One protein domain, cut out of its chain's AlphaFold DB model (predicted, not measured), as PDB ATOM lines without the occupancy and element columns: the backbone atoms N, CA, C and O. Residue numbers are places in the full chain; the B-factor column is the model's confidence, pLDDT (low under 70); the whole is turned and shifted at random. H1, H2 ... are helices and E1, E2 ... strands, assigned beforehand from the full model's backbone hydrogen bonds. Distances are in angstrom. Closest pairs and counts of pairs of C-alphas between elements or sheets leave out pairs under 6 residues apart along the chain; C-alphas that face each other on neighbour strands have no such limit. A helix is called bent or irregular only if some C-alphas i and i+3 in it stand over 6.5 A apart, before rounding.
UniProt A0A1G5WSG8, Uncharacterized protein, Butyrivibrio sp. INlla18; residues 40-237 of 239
ATOM      1  N   LYS A  40     147.107-150.158 362.174       92.81
ATOM      2  CA  LYS A  40     146.426-151.082 363.111       92.81
ATOM      3  C   LYS A  40     146.456-152.545 362.678       92.81
ATOM      4  O   LYS A  40     146.614-153.417 363.525       92.81
ATOM      5  N   GLU A  41     146.289-152.801 361.384       94.88
ATOM      6  CA  GLU A  41     146.325-154.156 360.832       94.88
ATOM      7  C   GLU A  41     147.687-154.804 361.086       94.88
ATOM      8  O   GLU A  41     147.752-155.899 361.637       94.88
ATOM      9  N   TRP A  42     148.773-154.093 360.780       96.69
ATOM     10  CA  TRP A  42     150.124-154.555 361.072       96.69
ATOM     11  C   TRP A  42     150.337-154.840 362.567       96.69
ATOM     12  O   TRP A  42     150.811-155.923 362.912       96.69
ATOM     13  N   VAL A  43     149.922-153.931 363.462       94.94
ATOM     14  CA  VAL A  43     150.015-154.129 364.925       94.94
ATOM     15  C   VAL A  43     149.330-155.431 365.367       94.94
ATOM     16  O   VAL A  43     149.838-156.140 366.243       94.94
ATOM     17  N   GLU A  44     148.176-155.751 364.779       93.81
ATOM     18  CA  GLU A  44     147.442-156.989 365.054       93.81
ATOM     19  C   GLU A  44     148.157-158.224 364.486       93.81
ATOM     20  O   GLU A  44     148.302-159.215 365.206       93.81
ATOM     21  N   GLN A  45     148.650-158.156 363.246       96.31
ATOM     22  CA  GLN A  45     149.317-159.268 362.553       96.31
ATOM     23  C   GLN A  45     150.627-159.683 363.225       96.31
ATOM     24  O   GLN A  45     150.859-160.872 363.458       96.31
ATOM     25  N   ILE A  46     151.458-158.717 363.628       96.69
ATOM     26  CA  ILE A  46     152.701-159.028 364.351       96.69
ATOM     27  C   ILE A  46     152.434-159.497 365.784       96.69
ATOM     28  O   ILE A  46     153.318-160.041 366.440       96.69
ATOM     29  N   GLY A  47     151.204-159.331 366.276       94.62
ATOM     30  CA  GLY A  47     150.814-159.747 367.615       94.62
ATOM     31  C   GLY A  47     151.454-158.908 368.716       94.62
ATOM     32  O   GLY A  47     151.652-159.426 369.813       94.62
ATOM     33  N   LEU A  48     151.721-157.620 368.466       93.06
ATOM     34  CA  LEU A  48     152.441-156.719 369.381       93.06
ATOM     35  C   LEU A  48     151.881-156.725 370.816       93.06
ATOM     36  O   LEU A  48     152.597-156.517 371.789       93.06
ATOM     37  N   LEU A  49     150.575-156.965 370.944       89.50
ATOM     38  CA  LEU A  49     149.824-156.934 372.201       89.50
ATOM     39  C   LEU A  49     149.253-158.301 372.605       89.50
ATOM     40  O   LEU A  49     148.351-158.373 373.445       89.50
ATOM     41  N   SER A  50     149.716-159.371 371.963       88.81
ATOM     42  CA  SER A  50     149.200-160.733 372.147       88.81
ATOM     43  C   SER A  50     150.025-161.556 373.137       88.81
ATOM     44  O   SER A  50     149.530-162.555 373.660       88.81
ATOM     45  N   HIS A  51     151.255-161.128 373.421       89.50
ATOM     46  CA  HIS A  51     152.185-161.803 374.321       89.50
ATOM     47  C   HIS A  51     152.013-161.291 375.756       89.50
ATOM     48  O   HIS A  51     151.871-160.091 375.986       89.50
ATOM     49  N   ARG A  52     151.982-162.203 376.735       89.06
ATOM     50  CA  ARG A  52     151.814-161.858 378.163       89.06
ATOM     51  C   ARG A  52     153.148-161.586 378.852       89.06
ATOM     52  O   ARG A  52     153.170-160.991 379.925       89.06
ATOM     53  N   GLU A  53     154.214-162.069 378.235       91.31
ATOM     54  CA  GLU A  53     155.599-162.065 378.689       91.31
ATOM     55  C   GLU A  53     156.293-160.718 378.436       91.31
ATOM     56  O   GLU A  53     157.336-160.444 379.017       91.31
ATOM     57  N   ILE A  54     155.689-159.855 377.615       92.19
ATOM     58  CA  ILE A  54     156.190-158.511 377.324       92.19
ATOM     59  C   ILE A  54     155.135-157.454 377.643       92.19
ATOM     60  O   ILE A  54     153.930-157.724 377.684       92.19
ATOM     61  N   LYS A  55     155.580-156.212 377.826       91.50
ATOM     62  CA  LYS A  55     154.707-155.040 377.951       91.50
ATOM     63  C   LYS A  55     155.241-153.907 377.095       91.50
ATOM     64  O   LYS A  55     156.424-153.613 377.135       91.50
ATOM     65  N   ILE A  56     154.362-153.202 376.393       92.25
ATOM     66  CA  ILE A  56     154.773-152.024 375.626       92.25
ATOM     67  C   ILE A  56     154.928-150.840 376.583       92.25
ATOM     68  O   ILE A  56     153.957-150.365 377.182       92.25
ATOM     69  N   GLN A  57     156.166-150.393 376.767       89.12
ATOM     70  CA  GLN A  57     156.521-149.243 377.595       89.12
ATOM     71  C   GLN A  57     156.274-147.931 376.849       89.12
ATOM     72  O   GLN A  57     155.786-146.974 377.449       89.12
ATOM     73  N   SER A  58     156.559-147.888 375.548       89.94
ATOM     74  CA  SER A  58     156.288-146.730 374.698       89.94
ATOM     75  C   SER A  58     155.962-147.156 373.274       89.94
ATOM     76  O   SER A  58     156.456-148.168 372.786       89.94
ATOM     77  N   TYR A  59     155.135-146.351 372.617       92.75
ATOM     78  CA  TYR A  59     154.857-146.445 371.192       92.75
ATOM     79  C   TYR A  59     154.837-145.026 370.634       92.75
ATOM     80  O   TYR A  59     154.006-144.210 371.056       92.75
ATOM     81  N   ARG A  60     155.751-144.720 369.717       92.31
ATOM     82  CA  ARG A  60     155.833-143.421 369.046       92.31
ATOM     83  C   ARG A  60     155.753-143.651 367.549       92.31
ATOM     84  O   ARG A  60     156.504-144.440 366.999       92.31
ATOM     85  N   GLU A  61     154.828-142.953 366.909       93.50
ATOM     86  CA  GLU A  61     154.641-143.011 365.467       93.50
ATOM     87  C   GLU A  61     154.564-141.586 364.936       93.50
ATOM     88  O   GLU A  61     153.840-140.743 365.479       93.50
ATOM     89  N   THR A  62     155.354-141.324 363.905       93.50
ATOM     90  CA  THR A  62     155.351-140.084 363.133       93.50
ATOM     91  C   THR A  62     155.063-140.413 361.674       93.50
ATOM     92  O   THR A  62     154.979-141.580 361.301       93.50
ATOM     93  N   ASP A  63     154.971-139.393 360.824       93.19
ATOM     94  CA  ASP A  63     154.800-139.598 359.383       93.19
ATOM     95  C   ASP A  63     155.978-140.348 358.734       93.19
ATOM     96  O   ASP A  63     155.830-140.794 357.603       93.19
ATOM     97  N   LYS A  64     157.126-140.466 359.425       94.31
ATOM     98  CA  LYS A  64     158.371-141.068 358.919       94.31
ATOM     99  C   LYS A  64     158.933-142.193 359.782       94.31
ATOM    100  O   LYS A  64     159.879-142.843 359.355       94.31
ATOM    101  N   SER A  65     158.418-142.419 360.989       94.75
ATOM    102  CA  SER A  65     159.042-143.376 361.907       94.75
ATOM    103  C   SER A  65     158.069-144.099 362.824       94.75
ATOM    104  O   SER A  65     157.029-143.549 363.200       94.75
ATOM    105  N   ILE A  66     158.443-145.316 363.218       95.19
ATOM    106  CA  ILE A  66     157.781-146.115 364.252       95.19
ATOM    107  C   ILE A  66     158.828-146.591 365.262       95.19
ATOM    108  O   ILE A  66     159.746-147.334 364.931       95.19
ATOM    109  N   GLU A  67     158.658-146.207 366.522       94.69
ATOM    110  CA  GLU A  67     159.513-146.625 367.631       94.69
ATOM    111  C   GLU A  67     158.679-147.346 368.689       94.69
ATOM    112  O   GLU A  67     157.650-146.835 369.156       94.69
ATOM    113  N   ILE A  68     159.140-148.527 369.087       94.56
ATOM    114  CA  ILE A  68     158.490-149.363 370.092       94.56
ATOM    115  C   ILE A  68     159.491-149.700 371.189       94.56
ATOM    116  O   ILE A  68     160.472-150.397 370.946       94.56
ATOM    117  N   ASP A  69     159.180-149.274 372.411       94.00
ATOM    118  CA  ASP A  69     159.931-149.648 373.606       94.00
ATOM    119  C   ASP A  69     159.188-150.807 374.292       94.00
ATOM    120  O   ASP A  69     158.039-150.657 374.732       94.00
ATOM    121  N   ILE A  70     159.825-151.972 374.367       94.50
ATOM    122  CA  ILE A  70     159.262-153.233 374.854       94.50
ATOM    123  C   ILE A  70     159.926-153.590 376.180       94.50
ATOM    124  O   ILE A  70     161.106-153.911 376.234       94.50
ATOM    125  N   ASN A  71     159.159-153.601 377.261       92.75
ATOM    126  CA  ASN A  71     159.614-154.168 378.519       92.75
ATOM    127  C   ASN A  71     159.501-155.698 378.466       92.75
ATOM    128  O   ASN A  71     158.404-156.229 378.257       92.75
ATOM    129  N   CYS A  72     160.620-156.384 378.640       89.50
ATOM    130  CA  CYS A  72     160.766-157.828 378.529       89.50
ATOM    131  C   CYS A  72     161.418-158.339 379.815       89.50
ATOM    132  O   CYS A  72     162.471-157.833 380.198       89.50
ATOM    133  N   ASP A  73     160.826-159.332 380.489       83.12
ATOM    134  CA  ASP A  73     161.608-160.057 381.495       83.12
ATOM    135  C   ASP A  73     162.742-160.802 380.771       83.12
ATOM    136  O   ASP A  73     162.542-161.309 379.668       83.12
ATOM    137  N   THR A  74     163.958-160.838 381.322       85.62
ATOM    138  CA  THR A  74     165.141-161.433 380.659       85.62
ATOM    139  C   THR A  74     165.057-162.962 380.545       85.62
ATOM    140  O   THR A  74     166.059-163.650 380.376       85.62
ATOM    141  N   SER A  75     163.850-163.530 380.642       92.69
ATOM    142  CA  SER A  75     163.588-164.951 380.501       92.69
ATOM    143  C   SER A  75     163.605-165.388 379.038       92.69
ATOM    144  O   SER A  75     163.340-164.610 378.121       92.69
ATOM    145  N   GLU A  76     163.822-166.686 378.818       94.94
ATOM    146  CA  GLU A  76     163.663-167.324 377.506       94.94
ATOM    147  C   GLU A  76     162.322-166.961 376.843       94.94
ATOM    148  O   GLU A  76     162.267-166.687 375.645       94.94
ATOM    149  N   LYS A  77     161.225-166.946 377.609       95.00
ATOM    150  CA  LYS A  77     159.893-166.705 377.042       95.00
ATOM    151  C   LYS A  77     159.697-165.252 376.628       95.00
ATOM    152  O   LYS A  77     159.043-165.008 375.616       95.00
ATOM    153  N   GLY A  78     160.256-164.318 377.396       94.12
ATOM    154  CA  GLY A  78     160.262-162.900 377.060       94.12
ATOM    155  C   GLY A  78     160.994-162.664 375.742       94.12
ATOM    156  O   GLY A  78     160.403-162.159 374.785       94.12
ATOM    157  N   TYR A  79     162.241-163.131 375.644       95.31
ATOM    158  CA  TYR A  79     163.037-162.988 374.425       95.31
ATOM    159  C   TYR A  79     162.412-163.695 373.220       95.31
ATOM    160  O   TYR A  79     162.378-163.128 372.128       95.31
ATOM    161  N   LYS A  80     161.826-164.881 373.416       96.25
ATOM    162  CA  LYS A  80     161.084-165.580 372.363       96.25
ATOM    163  C   LYS A  80     159.901-164.763 371.845       96.25
ATOM    164  O   LYS A  80     159.713-164.676 370.637       96.25
ATOM    165  N   ALA A  81     159.135-164.127 372.732       96.00
ATOM    166  CA  ALA A  81     158.032-163.257 372.331       96.00
ATOM    167  C   ALA A  81     158.512-162.043 371.518       96.00
ATOM    168  O   ALA A  81     157.873-161.680 370.533       96.00
ATOM    169  N   VAL A  82     159.646-161.440 371.890       96.50
ATOM    170  CA  VAL A  82     160.256-160.350 371.110       96.50
ATOM    171  C   VAL A  82     160.681-160.843 369.724       96.50
ATOM    172  O   VAL A  82     160.329-160.217 368.725       96.50
ATOM    173  N   CYS A  83     161.378-161.978 369.646       97.44
ATOM    174  CA  CYS A  83     161.826-162.552 368.375       97.44
ATOM    175  C   CYS A  83     160.648-162.909 367.463       97.44
ATOM    176  O   CYS A  83     160.688-162.620 366.272       97.44
ATOM    177  N   ASP A  84     159.566-163.466 368.017       97.44
ATOM    178  CA  ASP A  84     158.340-163.754 367.267       97.44
ATOM    179  C   ASP A  84     157.745-162.482 366.637       97.44
ATOM    180  O   ASP A  84     157.285-162.518 365.494       97.44
ATOM    181  N   ILE A  85     157.758-161.355 367.356       97.81
ATOM    182  CA  ILE A  85     157.268-160.063 366.851       97.81
ATOM    183  C   ILE A  85     158.178-159.528 365.742       97.81
ATOM    184  O   ILE A  85     157.669-159.096 364.708       97.81
ATOM    185  N   VAL A  86     159.501-159.586 365.925       98.19
ATOM    186  CA  VAL A  86     160.488-159.168 364.910       98.19
ATOM    187  C   VAL A  86     160.336-160.001 363.636       98.19
ATOM    188  O   VAL A  86     160.193-159.442 362.550       98.19
ATOM    189  N   ASN A  87     160.267-161.327 363.762       98.44
ATOM    190  CA  ASN A  87     160.126-162.237 362.626       98.44
ATOM    191  C   ASN A  87     158.816-161.994 361.867       98.44
ATOM    192  O   ASN A  87     158.806-161.939 360.638       98.44
ATOM    193  N   LYS A  88     157.698-161.806 362.582       98.38
ATOM    194  CA  LYS A  88     156.413-161.476 361.947       98.38
ATOM    195  C   LYS A  88     156.426-160.106 361.285       98.38
ATOM    196  O   LYS A  88     155.810-159.952 360.237       98.38
ATOM    197  N   HIS A  89     157.099-159.121 361.876       98.25
ATOM    198  CA  HIS A  89     157.273-157.817 361.248       98.25
ATOM    199  C   HIS A  89     158.055-157.949 359.929       98.25
ATOM    200  O   HIS A  89     157.562-157.488 358.901       98.25
ATOM    201  N   ASN A  90     159.195-158.646 359.927       98.19
ATOM    202  CA  ASN A  90     159.998-158.843 358.715       98.19
ATOM    203  C   ASN A  90     159.232-159.623 357.635       98.19
ATOM    204  O   ASN A  90     159.232-159.215 356.473       98.19
ATOM    205  N   ALA A  91     158.503-160.678 358.015       98.00
ATOM    206  CA  ALA A  91     157.624-161.400 357.094       98.00
ATOM    207  C   ALA A  91     156.530-160.488 356.509       98.00
ATOM    208  O   ALA A  91     156.306-160.486 355.300       98.00
ATOM    209  N   TYR A  92     155.899-159.656 357.342       98.25
ATOM    210  CA  TYR A  92     154.860-158.726 356.900       98.25
ATOM    211  C   TYR A  92     155.392-157.687 355.906       98.25
ATOM    212  O   TYR A  92     154.729-157.421 354.905       98.25
ATOM    213  N   VAL A  93     156.579-157.122 356.153       97.06
ATOM    214  CA  VAL A  93     157.231-156.174 355.231       97.06
ATOM    215  C   VAL A  93     157.548-156.842 353.896       97.06
ATOM    216  O   VAL A  93     157.294-156.253 352.848       97.06
ATOM    217  N   LEU A  94     158.053-158.077 353.915       95.62
ATOM    218  CA  LEU A  94     158.368-158.824 352.697       95.62
ATOM    219  C   LEU A  94     157.114-159.121 351.859       95.62
ATOM    220  O   LEU A  94     157.146-159.031 350.633       95.62
ATOM    221  N   GLU A  95     156.007-159.464 352.516       97.81
ATOM    222  CA  GLU A  95     154.722-159.734 351.864       97.81
ATOM    223  C   GLU A  95     154.006-158.453 351.399       97.81
ATOM    224  O   GLU A  95     153.193-158.508 350.474       97.81
ATOM    225  N   ASN A  96     154.310-157.301 352.012       97.44
ATOM    226  CA  ASN A  96     153.630-156.023 351.787       97.44
ATOM    227  C   ASN A  96     154.635-154.853 351.655       97.44
ATOM    228  O   ASN A  96     154.625-153.940 352.487       97.44
ATOM    229  N   PRO A  97     155.484-154.828 350.608       94.88
ATOM    230  CA  PRO A  97     156.604-153.883 350.500       94.88
ATOM    231  C   PRO A  97     156.182-152.404 350.484       94.88
ATOM    232  O   PRO A  97     156.922-151.548 350.956       94.88
ATOM    233  N   ASP A  98     154.973-152.104 349.999       95.56
ATOM    234  CA  ASP A  98     154.453-150.735 349.903       95.56
ATOM    235  C   ASP A  98     153.657-150.290 351.145       95.56
ATOM    236  O   ASP A  98     153.209-149.145 351.209       95.56
ATOM    237  N   TYR A  99     153.443-151.164 352.140       96.38
ATOM    238  CA  TYR A  99     152.580-150.851 353.291       96.38
ATOM    239  C   TYR A  99     153.102-149.667 354.112       96.38
ATOM    240  O   TYR A  99     152.332-148.845 354.603       96.38
ATOM    241  N   PHE A 100     154.425-149.566 354.210       95.62
ATOM    242  CA  PHE A 100     155.137-148.535 354.952       95.62
ATOM    243  C   PHE A 100     155.716-147.453 354.032       95.62
ATOM    244  O   PHE A 100     156.760-146.890 354.330       95.62
ATOM    245  N   SER A 101     155.052-147.124 352.917       92.81
ATOM    246  CA  SER A 101     155.603-146.236 351.874       92.81
ATOM    247  C   SER A 101     156.062-144.848 352.350       92.81
ATOM    248  O   SER A 101     156.804-144.179 351.638       92.81
ATOM    249  N   ASN A 102     155.575-144.384 353.505       92.06
ATOM    250  CA  ASN A 102     155.946-143.095 354.098       92.06
ATOM    251  C   ASN A 102     156.894-143.236 355.299       92.06
ATOM    252  O   ASN A 102     157.439-142.235 355.751       92.06
ATOM    253  N   ILE A 103     157.079-144.451 355.817       93.75
ATOM    254  CA  ILE A 103     157.937-144.719 356.968       93.75
ATOM    255  C   ILE A 103     159.346-145.021 356.463       93.75
ATOM    256  O   ILE A 103     159.555-145.855 355.589       93.75
ATOM    257  N   GLU A 104     160.308-144.309 357.027       91.94
ATOM    258  CA  GLU A 104     161.731-144.443 356.738       91.94
ATOM    259  C   GLU A 104     162.412-145.291 357.820       91.94
ATOM    260  O   GLU A 104     163.248-146.131 357.491       91.94
ATOM    261  N   ASP A 105     161.996-145.135 359.085       93.12
ATOM    262  CA  ASP A 105     162.664-145.737 360.244       93.12
ATOM    263  C   ASP A 105     161.703-146.553 361.120       93.12
ATOM    264  O   ASP A 105     160.674-146.056 361.588       93.12
ATOM    265  N   ILE A 106     162.055-147.804 361.409       95.81
ATOM    266  CA  ILE A 106     161.346-148.679 362.344       95.81
ATOM    267  C   ILE A 106     162.355-149.249 363.335       95.81
ATOM    268  O   ILE A 106     163.376-149.812 362.942       95.81
ATOM    269  N   CYS A 107     162.058-149.111 364.628       95.81
ATOM    270  CA  CYS A 107     162.931-149.555 365.708       95.81
ATOM    271  C   CYS A 107     162.137-150.206 366.844       95.81
ATOM    272  O   CYS A 107     161.219-149.595 367.400       95.81
ATOM    273  N   PHE A 108     162.529-151.419 367.236       96.50
ATOM    274  CA  PHE A 108     162.051-152.103 368.439       96.50
ATOM    275  C   PHE A 108     163.196-152.190 369.446       96.50
ATOM    276  O   PHE A 108     164.164-152.908 369.215       96.50
ATOM    277  N   ALA A 109     163.087-151.486 370.567       94.69
ATOM    278  CA  ALA A 109     164.051-151.548 371.658       94.69
ATOM    279  C   ALA A 109     163.475-152.361 372.818       94.69
ATOM    280  O   ALA A 109     162.313-152.184 373.185       94.69
ATOM    281  N   THR A 110     164.275-153.241 373.410       94.12
ATOM    282  CA  THR A 110     163.903-153.982 374.610       94.12
ATOM    283  C   THR A 110     164.544-153.375 375.845       94.12
ATOM    284  O   THR A 110     165.688-152.918 375.831       94.12
ATOM    285  N   TYR A 111     163.782-153.389 376.931       91.88
ATOM    286  CA  TYR A 111     164.211-152.946 378.243       91.88
ATOM    287  C   TYR A 111     163.852-153.998 379.280       91.88
ATOM    288  O   TYR A 111     162.775-154.597 379.233       91.88
ATOM    289  N   GLU A 112     164.724-154.183 380.252       89.69
ATOM    290  CA  GLU A 112     164.442-154.986 381.428       89.69
ATOM    291  C   GLU A 112     163.355-154.332 382.301       89.69
ATOM    292  O   GLU A 112     163.082-153.128 382.199       89.69
ATOM    293  N   PRO A 113     162.738-155.068 383.243       84.75
ATOM    294  CA  PRO A 113     161.816-154.477 384.213       84.75
ATOM    295  C   PRO A 113     162.455-153.379 385.082       84.75
ATOM    296  O   PRO A 113     161.737-152.519 385.596       84.75
ATOM    297  N   SER A 114     163.785-153.399 385.239       85.44
ATOM    298  CA  SER A 114     164.586-152.352 385.891       85.44
ATOM    299  C   SER A 114     164.640-151.045 385.084       85.44
ATOM    300  O   SER A 114     164.914-149.989 385.656       85.44
ATOM    301  N   GLY A 115     164.330-151.098 383.784       85.31
ATOM    302  CA  GLY A 115     164.493-150.005 382.826       85.31
ATOM    303  C   GLY A 115     165.852-149.999 382.121       85.31
ATOM    304  O   GLY A 115     166.100-149.100 381.319       85.31
ATOM    305  N   GLU A 116     166.719-150.971 382.406       87.25
ATOM    306  CA  GLU A 116     167.995-151.146 381.706       87.25
ATOM    307  C   GLU A 116     167.759-151.622 380.269       87.25
ATOM    308  O   GLU A 116     166.794-152.329 379.987       87.25
ATOM    309  N   PHE A 117     168.596-151.166 379.340       88.56
ATOM    310  CA  PHE A 117     168.493-151.528 377.929       88.56
ATOM    311  C   PHE A 117     168.985-152.962 377.711       88.56
ATOM    312  O   PHE A 117     170.040-153.321 378.223       88.56
ATOM    313  N   GLY A 118     168.255-153.748 376.918       87.94
ATOM    314  CA  GLY A 118     168.661-155.102 376.537       87.94
ATOM    315  C   GLY A 118     169.201-155.168 375.109       87.94
ATOM    316  O   GLY A 118     170.403-155.257 374.868       87.94
ATOM    317  N   MET A 119     168.285-155.149 374.145       92.94
ATOM    318  CA  MET A 119     168.562-155.323 372.719       92.94
ATOM    319  C   MET A 119     167.767-154.319 371.895       92.94
ATOM    320  O   MET A 119     166.761-153.769 372.340       92.94
ATOM    321  N   MET A 120     168.171-154.122 370.649       95.19
ATOM    322  CA  MET A 120     167.411-153.329 369.697       95.19
ATOM    323  C   MET A 120     167.403-153.975 368.323       95.19
ATOM    324  O   MET A 120     168.390-154.557 367.893       95.19
ATOM    325  N   PHE A 121     166.287-153.837 367.625       96.94
ATOM    326  CA  PHE A 121     166.114-154.253 366.244       96.94
ATOM    327  C   PHE A 121     165.721-153.030 365.430       96.94
ATOM    328  O   PHE A 121     164.797-152.317 365.825       96.94
ATOM    329  N   LEU A 122     166.403-152.774 364.319       95.75
ATOM    330  CA  LEU A 122     166.168-151.588 363.494       95.75
ATOM    331  C   LEU A 122     166.354-151.886 362.005       95.75
ATOM    332  O   LEU A 122     167.024-152.853 361.634       95.75
ATOM    333  N   ASN A 123     165.768-151.049 361.151       95.12
ATOM    334  CA  ASN A 123     165.867-151.177 359.696       95.12
ATOM    335  C   ASN A 123     166.947-150.293 359.058       95.12
ATOM    336  O   ASN A 123     167.469-150.659 358.009       95.12
ATOM    337  N   LYS A 124     167.265-149.134 359.649       86.38
ATOM    338  CA  LYS A 124     168.143-148.146 359.013       86.38
ATOM    339  C   LYS A 124     169.001-147.367 359.998       86.38
ATOM    340  O   LYS A 124     170.198-147.620 360.069       86.38
ATOM    341  N   GLU A 125     168.406-146.428 360.727       77.12
ATOM    342  CA  GLU A 125     169.121-145.536 361.639       77.12
ATOM    343  C   GLU A 125     168.678-145.753 363.083       77.12
ATOM    344  O   GLU A 125     167.520-146.046 363.390       77.12
ATOM    345  N   CYS A 126     169.634-145.581 363.986       68.88
ATOM    346  CA  CYS A 126     169.392-145.486 365.403       68.88
ATOM    347  C   CYS A 126     170.233-144.349 365.974       68.88
ATOM    348  O   CYS A 126     171.452-144.442 366.107       68.88
ATOM    349  N   ARG A 127     169.539-143.311 366.451       67.62
ATOM    350  CA  ARG A 127     170.174-142.183 367.148       67.62
ATOM    351  C   ARG A 127     170.838-142.579 368.469       67.62
ATOM    352  O   ARG A 127     171.490-141.745 369.097       67.62
ATOM    353  N   TYR A 128     170.634-143.810 368.927       68.75
ATOM    354  CA  TYR A 128     171.267-144.345 370.119       68.75
ATOM    355  C   TYR A 128     172.598-145.014 369.751       68.75
ATOM    356  O   TYR A 128     172.754-145.591 368.681       68.75
ATOM    357  N   TYR A 129     173.578-144.918 370.651       74.88
ATOM    358  CA  TYR A 129     174.846-145.659 370.570       74.88
ATOM    359  C   TYR A 129     175.731-145.384 369.337       74.88
ATOM    360  O   TYR A 129     176.619-146.165 369.020       74.88
ATOM    361  N   ASN A 130     175.555-144.238 368.665       80.56
ATOM    362  CA  ASN A 130     176.424-143.777 367.568       80.56
ATOM    363  C   ASN A 130     176.556-144.760 366.383       80.56
ATOM    364  O   ASN A 130     177.525-144.678 365.622       80.56
ATOM    365  N   ILE A 131     175.595-145.671 366.212       84.62
ATOM    366  CA  ILE A 131     175.629-146.725 365.188       84.62
ATOM    367  C   ILE A 131     175.559-146.103 363.776       84.62
ATOM    368  O   ILE A 131     176.256-146.532 362.851       84.62
ATOM    369  N   ASP A 132     174.825-144.993 363.637       84.62
ATOM    370  CA  ASP A 132     174.667-144.218 362.394       84.62
ATOM    371  C   ASP A 132     176.002-143.784 361.756       84.62
ATOM    372  O   ASP A 132     176.100-143.604 360.535       84.62
ATOM    373  N   ASN A 133     177.071-143.674 362.555       88.12
ATOM    374  CA  ASN A 133     178.400-143.302 362.069       88.12
ATOM    375  C   ASN A 133     178.970-144.296 361.052       88.12
ATOM    376  O   ASN A 133     179.852-143.925 360.276       88.12
ATOM    377  N   TYR A 134     178.497-145.544 361.044       89.50
ATOM    378  CA  TYR A 134     179.077-146.590 360.208       89.50
ATOM    379  C   TYR A 134     178.073-147.464 359.452       89.50
ATOM    380  O   TYR A 134     178.477-148.081 358.467       89.50
ATOM    381  N   LEU A 135     176.779-147.485 359.803       89.12
ATOM    382  CA  LEU A 135     175.791-148.321 359.088       89.12
ATOM    383  C   LEU A 135     175.719-148.037 357.586       89.12
ATOM    384  O   LEU A 135     175.643-148.964 356.780       89.12
ATOM    385  N   HIS A 136     175.835-146.770 357.187       89.06
ATOM    386  CA  HIS A 136     175.816-146.372 355.776       89.06
ATOM    387  C   HIS A 136     176.934-147.029 354.936       89.06
ATOM    388  O   HIS A 136     176.822-147.120 353.711       89.06
ATOM    389  N   GLN A 137     178.013-147.507 355.568       92.62
ATOM    390  CA  GLN A 137     179.132-148.170 354.891       92.62
ATOM    391  C   GLN A 137     178.775-149.592 354.429       92.62
ATOM    392  O   GLN A 137     179.396-150.089 353.489       92.62
ATOM    393  N   LEU A 138     177.745-150.212 355.021       90.75
ATOM    394  CA  LEU A 138     177.255-151.543 354.646       90.75
ATOM    395  C   LEU A 138     176.469-151.543 353.329       90.75
ATOM    396  O   LEU A 138     176.306-152.599 352.723       90.75
ATOM    397  N   LYS A 139     176.004-150.369 352.870       88.12
ATOM    398  CA  LYS A 139     175.283-150.176 351.594       88.12
ATOM    399  C   LYS A 139     174.102-151.136 351.406       88.12
ATOM    400  O   LYS A 139     173.879-151.635 350.302       88.12
ATOM    401  N   ARG A 140     173.369-151.413 352.485       89.69
ATOM    402  CA  ARG A 140     172.171-152.252 352.420       89.69
ATOM    403  C   ARG A 140     171.035-151.507 351.725       89.69
ATOM    404  O   ARG A 140     171.013-150.279 351.697       89.69
ATOM    405  N   GLU A 141     170.128-152.268 351.123       89.38
ATOM    406  CA  GLU A 141     168.940-151.703 350.490       89.38
ATOM    407  C   GLU A 141     168.034-151.072 351.547       89.38
ATOM    408  O   GLU A 141     167.764-151.686 352.583       89.38
ATOM    409  N   ASP A 142     167.560-149.860 351.256       89.44
ATOM    410  CA  ASP A 142     166.564-149.178 352.074       89.44
ATOM    411  C   ASP A 142     165.267-150.001 352.060       89.44
ATOM    412  O   ASP A 142     164.610-150.145 351.027       89.44
ATOM    413  N   SER A 143     164.899-150.554 353.214       93.00
ATOM    414  CA  SER A 143     163.629-151.245 353.416       93.00
ATOM    415  C   SER A 143     163.125-151.025 354.840       93.00
ATOM    416  O   SER A 143     163.862-150.575 355.714       93.00
ATOM    417  N   CYS A 144     161.853-151.339 355.084       96.00
ATOM    418  CA  CYS A 144     161.280-151.336 356.432       96.00
ATOM    419  C   CYS A 144     161.567-152.625 357.216       96.00
ATOM    420  O   CYS A 144     161.116-152.738 358.344       96.00
ATOM    421  N   GLU A 145     162.284-153.596 356.638       96.81
ATOM    422  CA  GLU A 145     162.681-154.826 357.328       96.81
ATOM    423  C   GLU A 145     163.671-154.471 358.442       96.81
ATOM    424  O   GLU A 145     164.624-153.734 358.202       96.81
ATOM    425  N   LEU A 146     163.507-155.018 359.645       97.38
ATOM    426  CA  LEU A 146     164.481-154.881 360.725       97.38
ATOM    427  C   LEU A 146     165.731-155.694 360.371       97.38
ATOM    428  O   LEU A 146     165.860-156.862 360.735       97.38
ATOM    429  N   GLN A 147     166.640-155.103 359.602       96.50
ATOM    430  CA  GLN A 147     167.843-155.763 359.097       96.50
ATOM    431  C   GLN A 147     168.917-155.943 360.174       96.50
ATOM    432  O   GLN A 147     169.701-156.892 360.089       96.50
ATOM    433  N   TYR A 148     168.945-155.062 361.175       96.69
ATOM    434  CA  TYR A 148     169.981-155.021 362.200       96.69
ATOM    435  C   TYR A 148     169.427-155.452 363.554       96.69
ATOM    436  O   TYR A 148     168.369-154.982 363.975       96.69
ATOM    437  N   ALA A 149     170.185-156.287 364.256       96.62
ATOM    438  CA  ALA A 149     170.059-156.518 365.685       96.62
ATOM    439  C   ALA A 149     171.273-155.910 366.388       96.62
ATOM    440  O   ALA A 149     172.407-156.166 366.000       96.62
ATOM    441  N   TYR A 150     171.036-155.121 367.422       94.56
ATOM    442  CA  TYR A 150     172.046-154.498 368.259       94.56
ATOM    443  C   TYR A 150     171.930-155.036 369.682       94.56
ATOM    444  O   TYR A 150     170.835-155.063 370.254       94.56
ATOM    445  N   ILE A 151     173.053-155.458 370.251       91.75
ATOM    446  CA  ILE A 151     173.134-156.026 371.595       91.75
ATOM    447  C   ILE A 151     174.225-155.290 372.365       91.75
ATOM    448  O   ILE A 151     175.375-155.250 371.924       91.75
ATOM    449  N   LEU A 152     173.863-154.758 373.532       88.25
ATOM    450  CA  LEU A 152     174.852-154.381 374.534       88.25
ATOM    451  C   LEU A 152     175.368-155.656 375.199       88.25
ATOM    452  O   LEU A 152     174.605-156.410 375.801       88.25
ATOM    453  N   MET A 153     176.662-155.921 375.078       86.12
ATOM    454  CA  MET A 153     177.249-157.188 375.518       86.12
ATOM    455  C   MET A 153     177.444-157.275 377.041       86.12
ATOM    456  O   MET A 153     177.931-158.294 377.536       86.12
ATOM    457  N   ASP A 154     177.107-156.223 377.787       82.38
ATOM    458  CA  ASP A 154     176.991-156.202 379.250       82.38
ATOM    459  C   ASP A 154     175.549-156.433 379.751       82.38
ATOM    460  O   ASP A 154     175.358-156.636 380.951       82.38
ATOM    461  N   ALA A 155     174.551-156.468 378.858       83.88
ATOM    462  CA  ALA A 155     173.161-156.758 379.208       83.88
ATOM    463  C   ALA A 155     172.936-158.244 379.551       83.88
ATOM    464  O   ALA A 155     173.628-159.139 379.047       83.88
ATOM    465  N   ASP A 156     171.919-158.540 380.374       86.50
ATOM    466  CA  ASP A 156     171.516-159.922 380.658       86.50
ATOM    467  C   ASP A 156     170.780-160.542 379.458       86.50
ATOM    468  O   ASP A 156     169.554-160.475 379.300       86.50
ATOM    469  N   ILE A 157     171.562-161.207 378.611       88.12
ATOM    470  CA  ILE A 157     171.079-161.970 377.457       88.12
ATOM    471  C   ILE A 157     170.942-163.469 377.746       88.12
ATOM    472  O   ILE A 157     170.779-164.265 376.820       88.12
ATOM    473  N   SER A 158     171.002-163.905 379.006       89.56
ATOM    474  CA  SER A 158     170.975-165.338 379.337       89.56
ATOM    475  C   SER A 158     169.687-166.029 378.858       89.56
ATOM    476  O   SER A 158     169.738-167.128 378.293       89.56
ATOM    477  N   GLY A 159     168.533-165.365 378.984       90.88
ATOM    478  CA  GLY A 159     167.269-165.830 378.405       90.88
ATOM    479  C   GLY A 159     167.317-165.961 376.883       90.88
ATOM    480  O   GLY A 159     166.846-166.952 376.334       90.88
ATOM    481  N   PHE A 160     167.938-165.001 376.197       93.12
ATOM    482  CA  PHE A 160     168.101-165.034 374.743       93.12
ATOM    483  C   PHE A 160     168.998-166.199 374.300       93.12
ATOM    484  O   PHE A 160     168.681-166.923 373.361       93.12
ATOM    485  N   LEU A 161     170.099-166.446 375.013       92.75
ATOM    486  CA  LEU A 161     171.013-167.554 374.720       92.75
ATOM    487  C   LEU A 161     170.378-168.931 374.978       92.75
ATOM    488  O   LEU A 161     170.658-169.896 374.263       92.75
ATOM    489  N   SER A 162     169.487-169.018 375.964       92.56
ATOM    490  CA  SER A 162     168.794-170.256 376.343       92.56
ATOM    491  C   SER A 162     167.525-170.549 375.547       92.56
ATOM    492  O   SER A 162     167.070-171.689 375.580       92.56
ATOM    493  N   MET A 163     166.970-169.583 374.807       93.50
ATOM    494  CA  MET A 163     165.700-169.798 374.113       93.50
ATOM    495  C   MET A 163     165.795-170.807 372.965       93.50
ATOM    496  O   MET A 163     166.728-170.768 372.155       93.50
ATOM    497  N   ASP A 164     164.765-171.638 372.821       90.69
ATOM    498  CA  ASP A 164     164.543-172.408 371.597       90.69
ATOM    499  C   ASP A 164     163.880-171.522 370.529       90.69
ATOM    500  O   ASP A 164     162.677-171.220 370.596       90.69
ATOM    501  N   GLY A 165     164.658-171.113 369.526       91.75
ATOM    502  CA  GLY A 165     164.190-170.274 368.426       91.75
ATOM    503  C   GLY A 165     165.306-169.487 367.752       91.75
ATOM    504  O   GLY A 165     166.485-169.659 368.058       91.75
ATOM    505  N   TYR A 166     164.899-168.623 366.829       95.31
ATOM    506  CA  TYR A 166     165.779-167.717 366.108       95.31
ATOM    507  C   TYR A 166     165.075-166.388 365.843       95.31
ATOM    508  O   TYR A 166     163.844-166.298 365.868       95.31
ATOM    509  N   VAL A 167     165.870-165.379 365.521       97.19
ATOM    510  CA  VAL A 167     165.429-164.117 364.948       97.19
ATOM    511  C   VAL A 167     165.998-163.962 363.533       97.19
ATOM    512  O   VAL A 167     167.065-164.495 363.203       97.19
ATOM    513  N   THR A 168     165.246-163.309 362.656       95.19
ATOM    514  CA  THR A 168     165.619-163.050 361.262       95.19
ATOM    515  C   THR A 168     166.199-161.643 361.159       95.19
ATOM    516  O   THR A 168     165.459-160.687 360.947       95.19
ATOM    517  N   ASN A 169     167.509-161.496 361.338       96.19
ATOM    518  CA  ASN A 169     168.234-160.253 361.066       96.19
ATOM    519  C   ASN A 169     169.481-160.591 360.247       96.19
ATOM    520  O   ASN A 169     170.108-161.626 360.472       96.19
ATOM    521  N   LYS A 170     169.852-159.702 359.324       96.81
ATOM    522  CA  LYS A 170     170.997-159.893 358.418       96.81
ATOM    523  C   LYS A 170     172.305-159.422 359.038       96.81
ATOM    524  O   LYS A 170     173.374-159.895 358.660       96.81
ATOM    525  N   VAL A 171     172.225-158.497 359.990       97.12
ATOM    526  CA  VAL A 171     173.385-157.899 360.642       97.12
ATOM    527  C   VAL A 171     173.219-157.966 362.152       97.12
ATOM    528  O   VAL A 171     172.201-157.533 362.687       97.12
ATOM    529  N   LEU A 172     174.239-158.475 362.835       96.88
ATOM    530  CA  LEU A 172     174.361-158.429 364.288       96.88
ATOM    531  C   LEU A 172     175.435-157.409 364.660       96.88
ATOM    532  O   LEU A 172     176.554-157.479 364.164       96.88
ATOM    533  N   ILE A 173     175.103-156.487 365.551       94.75
ATOM    534  CA  ILE A 173     176.002-155.480 366.104       94.75
ATOM    535  C   ILE A 173     176.169-155.794 367.586       94.75
ATOM    536  O   ILE A 173     175.200-155.771 368.346       94.75
ATOM    537  N   MET A 174     177.391-156.119 367.980       92.62
ATOM    538  CA  MET A 174     177.767-156.426 369.355       92.62
ATOM    539  C   MET A 174     178.570-155.252 369.900       92.62
ATOM    540  O   MET A 174     179.687-155.024 369.437       92.62
ATOM    541  N   ASP A 175     178.004-154.506 370.844       88.69
ATOM    542  CA  ASP A 175     178.690-153.388 371.495       88.69
ATOM    543  C   ASP A 175     179.304-153.839 372.824       88.69
ATOM    544  O   ASP A 175     178.610-154.288 373.744       88.69
ATOM    545  N   TYR A 176     180.629-153.761 372.891       78.75
ATOM    546  CA  TYR A 176     181.433-154.187 374.020       78.75
ATOM    547  C   TYR A 176     181.871-152.989 374.866       78.75
ATOM    548  O   TYR A 176     182.977-152.471 374.731       78.75
ATOM    549  N   THR A 177     181.024-152.610 375.815       69.94
ATOM    550  CA  THR A 177     181.318-151.549 376.789       69.94
ATOM    551  C   THR A 177     182.196-152.045 377.946       69.94
ATOM    552  O   THR A 177     183.120-151.346 378.352       69.94
ATOM    553  N   GLN A 178     181.904-153.232 378.505       64.69
ATOM    554  CA  GLN A 178     182.623-153.854 379.644       64.69
ATOM    555  C   GLN A 178     182.565-155.405 379.646       64.69
ATOM    556  O   GLN A 178     182.758-156.038 380.683       64.69
ATOM    557  N   SER A 179     182.223-156.024 378.510       60.00
ATOM    558  CA  SER A 179     181.593-157.358 378.458       60.00
ATOM    559  C   SER A 179     182.360-158.544 379.070       60.00
ATOM    560  O   SER A 179     183.586-158.660 379.014       60.00
ATOM    561  N   CYS A 180     181.532-159.492 379.526       56.97
ATOM    562  CA  CYS A 180     181.807-160.818 380.066       56.97
ATOM    563  C   CYS A 180     181.593-161.970 379.057       56.97
ATOM    564  O   CYS A 180     181.760-163.124 379.460       56.97
ATOM    565  N   LEU A 181     181.166-161.719 377.803       70.00
ATOM    566  CA  LEU A 181     180.871-162.820 376.874       70.00
ATOM    567  C   LEU A 181     182.173-163.512 376.472       70.00
ATOM    568  O   LEU A 181     183.027-162.942 375.789       70.00
ATOM    569  N   ASN A 182     182.321-164.755 376.915       75.94
ATOM    570  CA  ASN A 182     183.469-165.572 376.578       75.94
ATOM    571  C   ASN A 182     183.416-165.901 375.077       75.94
ATOM    572  O   ASN A 182     182.336-166.238 374.585       75.94
ATOM    573  N   PRO A 183     184.545-165.873 374.343       78.38
ATOM    574  CA  PRO A 183     184.588-166.354 372.964       78.38
ATOM    575  C   PRO A 183     183.924-167.727 372.749       78.38
ATOM    576  O   PRO A 183     183.371-167.982 371.681       78.38
ATOM    577  N   SER A 184     183.891-168.593 373.773       79.06
ATOM    578  CA  SER A 184     183.174-169.876 373.728       79.06
ATOM    579  C   SER A 184     181.659-169.769 373.514       79.06
ATOM    580  O   SER A 184     181.054-170.708 372.999       79.06
ATOM    581  N   ASP A 185     181.042-168.652 373.899       86.62
ATOM    582  CA  ASP A 185     179.589-168.459 373.871       86.62
ATOM    583  C   ASP A 185     179.110-167.792 372.572       86.62
ATOM    584  O   ASP A 185     177.911-167.771 372.285       86.62
ATOM    585  N   ILE A 186     180.037-167.308 371.736       91.00
ATOM    586  CA  ILE A 186     179.739-166.662 370.449       91.00
ATOM    587  C   ILE A 186     178.920-167.590 369.553       91.00
ATOM    588  O   ILE A 186     177.898-167.176 369.018       91.00
ATOM    589  N   GLY A 187     179.299-168.865 369.430       93.44
ATOM    590  CA  GLY A 187     178.548-169.810 368.598       93.44
ATOM    591  C   GLY A 187     177.101-170.006 369.068       93.44
ATOM    592  O   GLY A 187     176.194-170.155 368.249       93.44
ATOM    593  N   MET A 188     176.862-169.949 370.382       93.75
ATOM    594  CA  MET A 188     175.512-170.022 370.940       93.75
ATOM    595  C   MET A 188     174.712-168.760 370.608       93.75
ATOM    596  O   MET A 188     173.554-168.880 370.206       93.75
ATOM    597  N   LEU A 189     175.323-167.578 370.709       94.69
ATOM    598  CA  LEU A 189     174.694-166.321 370.304       94.69
ATOM    599  C   LEU A 189     174.351-166.316 368.810       94.69
ATOM    600  O   LEU A 189     173.200-166.087 368.444       94.69
ATOM    601  N   LEU A 190     175.324-166.629 367.951       96.31
ATOM    602  CA  LEU A 190     175.151-166.645 366.497       96.31
ATOM    603  C   LEU A 190     174.089-167.659 366.057       96.31
ATOM    604  O   LEU A 190     173.344-167.388 365.121       96.31
ATOM    605  N   SER A 191     173.939-168.777 366.778       95.75
ATOM    606  CA  SER A 191     172.893-169.769 366.490       95.75
ATOM    607  C   SER A 191     171.461-169.245 366.641       95.75
ATOM    608  O   SER A 191     170.527-169.878 366.148       95.75
ATOM    609  N   LYS A 192     171.273-168.098 367.305       96.94
ATOM    610  CA  LYS A 192     169.966-167.443 367.443       96.94
ATOM    611  C   LYS A 192     169.592-166.602 366.228       96.94
ATOM    612  O   LYS A 192     168.480-166.089 366.192       96.94
ATOM    613  N   PHE A 193     170.466-166.477 365.234       97.50
ATOM    614  CA  PHE A 193     170.208-165.723 364.013       97.50
ATOM    615  C   PHE A 193     170.182-166.673 362.815       97.50
ATOM    616  O   PHE A 193     171.146-167.387 362.553       97.50
ATOM    617  N   SER A 194     169.060-166.706 362.098       95.00
ATOM    618  CA  SER A 194     168.850-167.664 360.994       95.00
ATOM    619  C   SER A 194     169.392-167.184 359.644       95.00
ATOM    620  O   SER A 194     169.903-167.998 358.878       95.00
ATOM    621  N   ASP A 195     169.347-165.874 359.401       94.69
ATOM    622  CA  ASP A 195     169.692-165.240 358.119       94.69
ATOM    623  C   ASP A 195     170.880-164.274 358.253       94.69
ATOM    624  O   ASP A 195     170.987-163.281 357.533       94.69
ATOM    625  N   LEU A 196     171.761-164.533 359.220       97.19
ATOM    626  CA  LEU A 196     172.882-163.653 359.514       97.19
ATOM    627  C   LEU A 196     173.900-163.663 358.366       97.19
ATOM    628  O   LEU A 196     174.391-164.718 357.963       97.19
ATOM    629  N   GLU A 197     174.251-162.479 357.880       97.44
ATOM    630  CA  GLU A 197     175.248-162.271 356.828       97.44
ATOM    631  C   GLU A 197     176.492-161.559 357.370       97.44
ATOM    632  O   GLU A 197     177.607-161.808 356.907       97.44
ATOM    633  N   GLN A 198     176.308-160.655 358.337       97.25
ATOM    634  CA  GLN A 198     177.365-159.771 358.821       97.25
ATOM    635  C   GLN A 198     177.347-159.659 360.348       97.25
ATOM    636  O   GLN A 198     176.284-159.611 360.972       97.25
ATOM    637  N   VAL A 199     178.534-159.566 360.942       96.88
ATOM    638  CA  VAL A 199     178.730-159.286 362.366       96.88
ATOM    639  C   VAL A 199     179.622-158.061 362.515       96.88
ATOM    640  O   VAL A 199     180.709-157.996 361.943       96.88
ATOM    641  N   ILE A 200     179.166-157.088 363.291       94.88
ATOM    642  CA  ILE A 200     179.898-155.872 363.627       94.88
ATOM    643  C   ILE A 200     180.228-155.914 365.109       94.88
ATOM    644  O   ILE A 200     179.343-156.119 365.937       94.88
ATOM    645  N   ILE A 201     181.492-155.689 365.443       92.12
ATOM    646  CA  ILE A 201     181.950-155.543 366.823       92.12
ATOM    647  C   ILE A 201     182.247-154.061 367.047       92.12
ATOM    648  O   ILE A 201     183.171-153.500 366.442       92.12
ATOM    649  N   ALA A 202     181.400-153.429 367.854       87.62
ATOM    650  CA  ALA A 202     181.462-152.027 368.227       87.62
ATOM    651  C   ALA A 202     182.091-151.865 369.623       87.62
ATOM    652  O   ALA A 202     181.876-152.690 370.503       87.62
ATOM    653  N   ASP A 203     182.853-150.781 369.784       71.75
ATOM    654  CA  ASP A 203     183.594-150.384 370.991       71.75
ATOM    655  C   ASP A 203     184.719-151.345 371.454       71.75
ATOM    656  O   ASP A 203     184.796-152.517 371.094       71.75
ATOM    657  N   THR A 204     185.718-150.772 372.129       60.56
ATOM    658  CA  THR A 204     187.124-151.218 372.110       60.56
ATOM    659  C   THR A 204     187.756-151.388 373.492       60.56
ATOM    660  O   THR A 204     188.948-151.696 373.564       60.56
ATOM    661  N   ASP A 205     186.994-151.243 374.580       64.50
ATOM    662  CA  ASP A 205     187.500-151.466 375.945       64.50
ATOM    663  C   ASP A 205     187.325-152.939 376.362       64.50
ATOM    664  O   ASP A 205     186.589-153.308 377.278       64.50
ATOM    665  N   LEU A 206     187.964-153.821 375.590       64.44
ATOM    666  CA  LEU A 206     187.789-155.265 375.687       64.44
ATOM    667  C   LEU A 206     188.759-155.921 376.673       64.44
ATOM    668  O   LEU A 206     189.958-155.642 376.688       64.44
ATOM    669  N   ALA A 207     188.252-156.911 377.411       64.00
ATOM    670  CA  ALA A 207     189.082-157.857 378.161       64.00
ATOM    671  C   ALA A 207     189.811-158.879 377.256       64.00
ATOM    672  O   ALA A 207     190.798-159.478 377.684       64.00
ATOM    673  N   TYR A 208     189.331-159.074 376.022       68.75
ATOM    674  CA  TYR A 208     189.866-160.002 375.016       68.75
ATOM    675  C   TYR A 208     190.362-159.247 373.779       68.75
ATOM    676  O   TYR A 208     189.974-158.103 373.550       68.75
ATOM    677  N   SER A 209     191.203-159.871 372.950       82.75
ATOM    678  CA  SER A 209     191.557-159.249 371.673       82.75
ATOM    679  C   SER A 209     190.367-159.318 370.703       82.75
ATOM    680  O   SER A 209     189.623-160.298 370.682       82.75
ATOM    681  N   LEU A 210     190.181-158.279 369.882       84.38
ATOM    682  CA  LEU A 210     189.192-158.293 368.791       84.38
ATOM    683  C   LEU A 210     189.422-159.471 367.831       84.38
ATOM    684  O   LEU A 210     188.472-160.003 367.263       84.38
ATOM    685  N   GLU A 211     190.683-159.874 367.675       87.88
ATOM    686  CA  GLU A 211     191.111-160.998 366.845       87.88
ATOM    687  C   GLU A 211     190.545-162.320 367.378       87.88
ATOM    688  O   GLU A 211     189.925-163.041 366.606       87.88
ATOM    689  N   ASP A 212     190.613-162.582 368.691       88.19
ATOM    690  CA  ASP A 212     190.048-163.804 369.296       88.19
ATOM    691  C   ASP A 212     188.531-163.925 369.056       88.19
ATOM    692  O   ASP A 212     188.002-165.014 368.822       88.19
ATOM    693  N   ILE A 213     187.812-162.798 369.118       89.25
ATOM    694  CA  ILE A 213     186.368-162.742 368.846       89.25
ATOM    695  C   ILE A 213     186.112-162.997 367.355       89.25
ATOM    696  O   ILE A 213     185.228-163.782 367.006       89.25
ATOM    697  N   GLY A 214     186.892-162.360 366.478       91.94
ATOM    698  CA  GLY A 214     186.823-162.570 365.034       91.94
ATOM    699  C   GLY A 214     187.056-164.031 364.647       91.94
ATOM    700  O   GLY A 214     186.244-164.607 363.919       91.94
ATOM    701  N   ASP A 215     188.103-164.651 365.190       92.69
ATOM    702  CA  ASP A 215     188.443-166.061 364.989       92.69
ATOM    703  C   ASP A 215     187.323-166.990 365.462       92.69
ATOM    704  O   ASP A 215     186.986-167.966 364.784       92.69
ATOM    705  N   ALA A 216     186.701-166.691 366.604       93.12
ATOM    706  CA  ALA A 216     185.579-167.468 367.121       93.12
ATOM    707  C   ALA A 216     184.338-167.378 366.214       93.12
ATOM    708  O   ALA A 216     183.677-168.395 365.984       93.12
ATOM    709  N   ILE A 217     184.043-166.200 365.649       95.06
ATOM    710  CA  ILE A 217     182.952-166.025 364.674       95.06
ATOM    711  C   ILE A 217     183.249-166.808 363.390       95.06
ATOM    712  O   ILE A 217     182.399-167.582 362.944       95.06
ATOM    713  N   TYR A 218     184.450-166.667 362.819       94.69
ATOM    714  CA  TYR A 218     184.844-167.388 361.601       94.69
ATOM    715  C   TYR A 218     184.873-168.906 361.806       94.69
ATOM    716  O   TYR A 218     184.458-169.659 360.926       94.69
ATOM    717  N   SER A 219     185.304-169.366 362.982       94.44
ATOM    718  CA  SER A 219     185.285-170.787 363.346       94.44
ATOM    719  C   SER A 219     183.866-171.351 363.422       94.44
ATOM    720  O   SER A 219     183.657-172.531 363.141       94.44
ATOM    721  N   TYR A 220     182.888-170.525 363.807       95.44
ATOM    722  CA  TYR A 220     181.479-170.905 363.811       95.44
ATOM    723  C   TYR A 220     180.880-170.908 362.397       95.44
ATOM    724  O   TYR A 220     180.201-171.865 362.019       95.44
ATOM    725  N   ASN A 221     181.120-169.850 361.617       95.00
ATOM    726  CA  ASN A 221     180.639-169.726 360.244       95.00
ATOM    727  C   ASN A 221     181.575-168.837 359.409       95.00
ATOM    728  O   ASN A 221     181.548-167.611 359.510       95.00
ATOM    729  N   ASP A 222     182.342-169.471 358.523       95.12
ATOM    730  CA  ASP A 222     183.362-168.837 357.679       95.12
ATOM    731  C   ASP A 222     182.802-167.966 356.542       95.12
ATOM    732  O   ASP A 222     183.558-167.302 355.830       95.12
ATOM    733  N   LYS A 223     181.477-167.957 356.360       96.56
ATOM    734  CA  LYS A 223     180.789-167.134 355.357       96.56
ATOM    735  C   LYS A 223     180.337-165.782 355.891       96.56
ATOM    736  O   LYS A 223     179.933-164.945 355.086       96.56
ATOM    737  N   LEU A 224     180.354-165.583 357.209       96.94
ATOM    738  CA  LEU A 224     179.969-164.312 357.811       96.94
ATOM    739  C   LEU A 224     181.022-163.252 357.511       96.94
ATOM    740  O   LEU A 224     182.220-163.473 357.687       96.94
ATOM    741  N   GLU A 225     180.580-162.067 357.104       97.56
ATOM    742  CA  GLU A 225     181.480-160.924 357.061       97.56
ATOM    743  C   GLU A 225     181.610-160.316 358.455       97.56
ATOM    744  O   GLU A 225     180.625-159.869 359.041       97.56
ATOM    745  N   VAL A 226     182.833-160.263 358.971       96.56
ATOM    746  CA  VAL A 226     183.114-159.682 360.284       96.56
ATOM    747  C   VAL A 226     183.752-158.309 360.110       96.56
ATOM    748  O   VAL A 226     184.688-158.149 359.321       96.56
ATOM    749  N   TYR A 227     183.260-157.319 360.848       95.62
ATOM    750  CA  TYR A 227     183.777-155.954 360.847       95.62
ATOM    751  C   TYR A 227     184.062-155.475 362.268       95.62
ATOM    752  O   TYR A 227     183.285-155.721 363.190       95.62
ATOM    753  N   PHE A 228     185.146-154.726 362.430       93.06
ATOM    754  CA  PHE A 228     185.454-153.991 363.652       93.06
ATOM    755  C   PHE A 228     185.179-152.505 363.444       93.06
ATOM    756  O   PHE A 228     185.546-151.946 362.407       93.06
ATOM    757  N   VAL A 229     184.574-151.847 364.431       91.69
ATOM    758  CA  VAL A 229     184.401-150.390 364.404       91.69
ATOM    759  C   VAL A 229     185.654-149.720 364.966       91.69
ATOM    760  O   VAL A 229     185.952-149.842 366.152       91.69
ATOM    761  N   LYS A 230     186.372-148.952 364.140       88.50
ATOM    762  CA  LYS A 230     187.507-148.122 364.581       88.50
ATOM    763  C   LYS A 230     187.289-146.674 364.185       88.50
ATOM    764  O   LYS A 230     187.161-146.351 363.009       88.50
ATOM    765  N   SER A 231     187.207-145.790 365.181       86.31
ATOM    766  CA  SER A 231     186.993-144.348 364.971       86.31
ATOM    767  C   SER A 231     185.800-144.031 364.048       86.31
ATOM    768  O   SER A 231     185.868-143.125 363.221       86.31
ATOM    769  N   GLY A 232     184.707-144.794 364.178       86.31
ATOM    770  CA  GLY A 232     183.500-144.637 363.359       86.31
ATOM    771  C   GLY A 232     183.616-145.182 361.930       86.31
ATOM    772  O   GLY A 232     182.820-144.806 361.075       86.31
ATOM    773  N   GLN A 233     184.604-146.027 361.636       90.56
ATOM    774  CA  GLN A 233     184.766-146.702 360.344       90.56
ATOM    775  C   GLN A 233     184.707-148.219 360.514       90.56
ATOM    776  O   GLN A 233     185.158-148.734 361.539       90.56
ATOM    777  N   LEU A 234     184.166-148.922 359.515       94.12
ATOM    778  CA  LEU A 234     184.186-150.382 359.472       94.12
ATOM    779  C   LEU A 234     185.500-150.875 358.866       94.12
ATOM    780  O   LEU A 234     185.798-150.621 357.698       94.12
ATOM    781  N   GLU A 235     186.259-151.637 359.643       94.25
ATOM    782  CA  GLU A 235     187.408-152.397 359.159       94.25
ATOM    783  C   GLU A 235     187.021-153.870 359.042       94.25
ATOM    784  O   GLU A 235     186.692-154.513 360.037       94.25
ATOM    785  N   LYS A 236     187.046-154.411 357.818       95.50
ATOM    786  CA  LYS A 236     186.751-155.830 357.589       95.50
ATOM    787  C   LYS A 236     187.844-156.692 358.218       95.50
ATOM    788  O   LYS A 236     189.022-156.518 357.901       95.50
ATOM    789  N   TYR A 237     187.448-157.629 359.068       94.69
ATOM    790  CA  TYR A 237     188.339-158.626 359.641       94.69
ATOM    791  C   TYR A 237     188.605-159.745 358.627       94.69
ATOM    792  O   TYR A 237     187.684-160.288 358.004       94.69
TER     793      TYR A 237
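What this domain is: This is residues 40 to 237 of the 239 residues of an uncharacterized protein of Butyrivibrio sp. INlla18 (UniProt A0A1G5WSG8). One twisted sheet of nine strands runs through the whole domain, with the long helix H2 over E2 and E3 toward one end and H6 over E7 and E8 toward the other. Small H3 is on the opposite face, making three layers, helices on both faces of a sheet; H4 and H5 lie between H2 and H6, and H1 packs on H2. The printed part has 198 residues, with six named helices and nine named strands in the order H1 E1 E2 H2 E3 E4 H3 E5 H4 E6 H5 E7 H6 E8 E9; the class is mixed, helices and strands. The mixed sheet runs E1 E2 E3 E4 E5 E6 E7 E8 E9. The whole is compact, with a radius of gyration of the C-alphas of 16.1 A and spans of 46 by 34 by 27 A.

Where its parts are: The strands are E1, residues 54 to 61, which bends by 60 degrees at residue 57; E2, 65 to 72, 22.1 A long; E3, 105 to 111; E4, 117 to 122; E5, 148 to 152; E6, 171 to 175; E7, 198 to 202; E8, 225 to 230; and E9, 233 to 236. The helices are H1, residues 40 to 45, from C-alpha 40 at (146.426, -151.082, 363.111); H2, 76 to 95, 28.2 A long, from C-alpha 76 at (163.663, -167.324, 377.506); H3, 132 to 138; H4, 158 to 162; H5, 183 to 190; and H6, 210 to 220, 15.6 A long. E9 ends with C-alpha 236 at (186.751, -155.830, 357.589). H3 is irregular, with C-alphas 133 and 136 7.5 A apart, and H5 only just, with C-alphas 184 and 187 6.9 A apart.

How they stand to each other: Edge strand E1 forms a hairpin with E2, antiparallel, N 57 and O 69 2.8 A apart. E2 and E3 are parallel, with N 68 and O 107 at 2.9 A. E8 and edge strand E9 form an antiparallel hairpin, with N 228 and O 235 at 2.9 A. E2 H2 E3, E5 H4 E6, E6 H5 E7 and E7 H6 E8 are strand-helix-strand units, parallel neighbour strands with a helix between, their crossovers right-handed. H2 runs along the strands at a height over the sheet of 10.1 A. H6 also runs along them, at a height of 9.7 A. H3 is on the sheet, its closest C-alphas to E9 being Tyr 134 and Gln 233, 5.7 A. H1 touches H2 at Gln 45 and Lys 88, C-alphas 7.5 A apart. H4 touches H2 at Gly 159 and Glu 76, C-alphas 4.0 A apart. H5 touches H6 at a steep tilt of 53 degrees, the closest C-alphas being Gly 187 and Tyr 220, 5.7 A. In H1, H2, H4 and H6 every O i to N i+4 pair is within hydrogen-bond range; in H5 2 of 4 are, and in H3 0 of 3, with 2 of 4 O i to N i+3 pairs.

The domain as a whole: The two C-alphas farthest apart are those of Glu 41 and Ser 209, 46.8 A. The printed part has no cut and no long link. Its mean pLDDT is 90.5; residues 126 to 128, 177 to 180 and 204 to 208 are under 70.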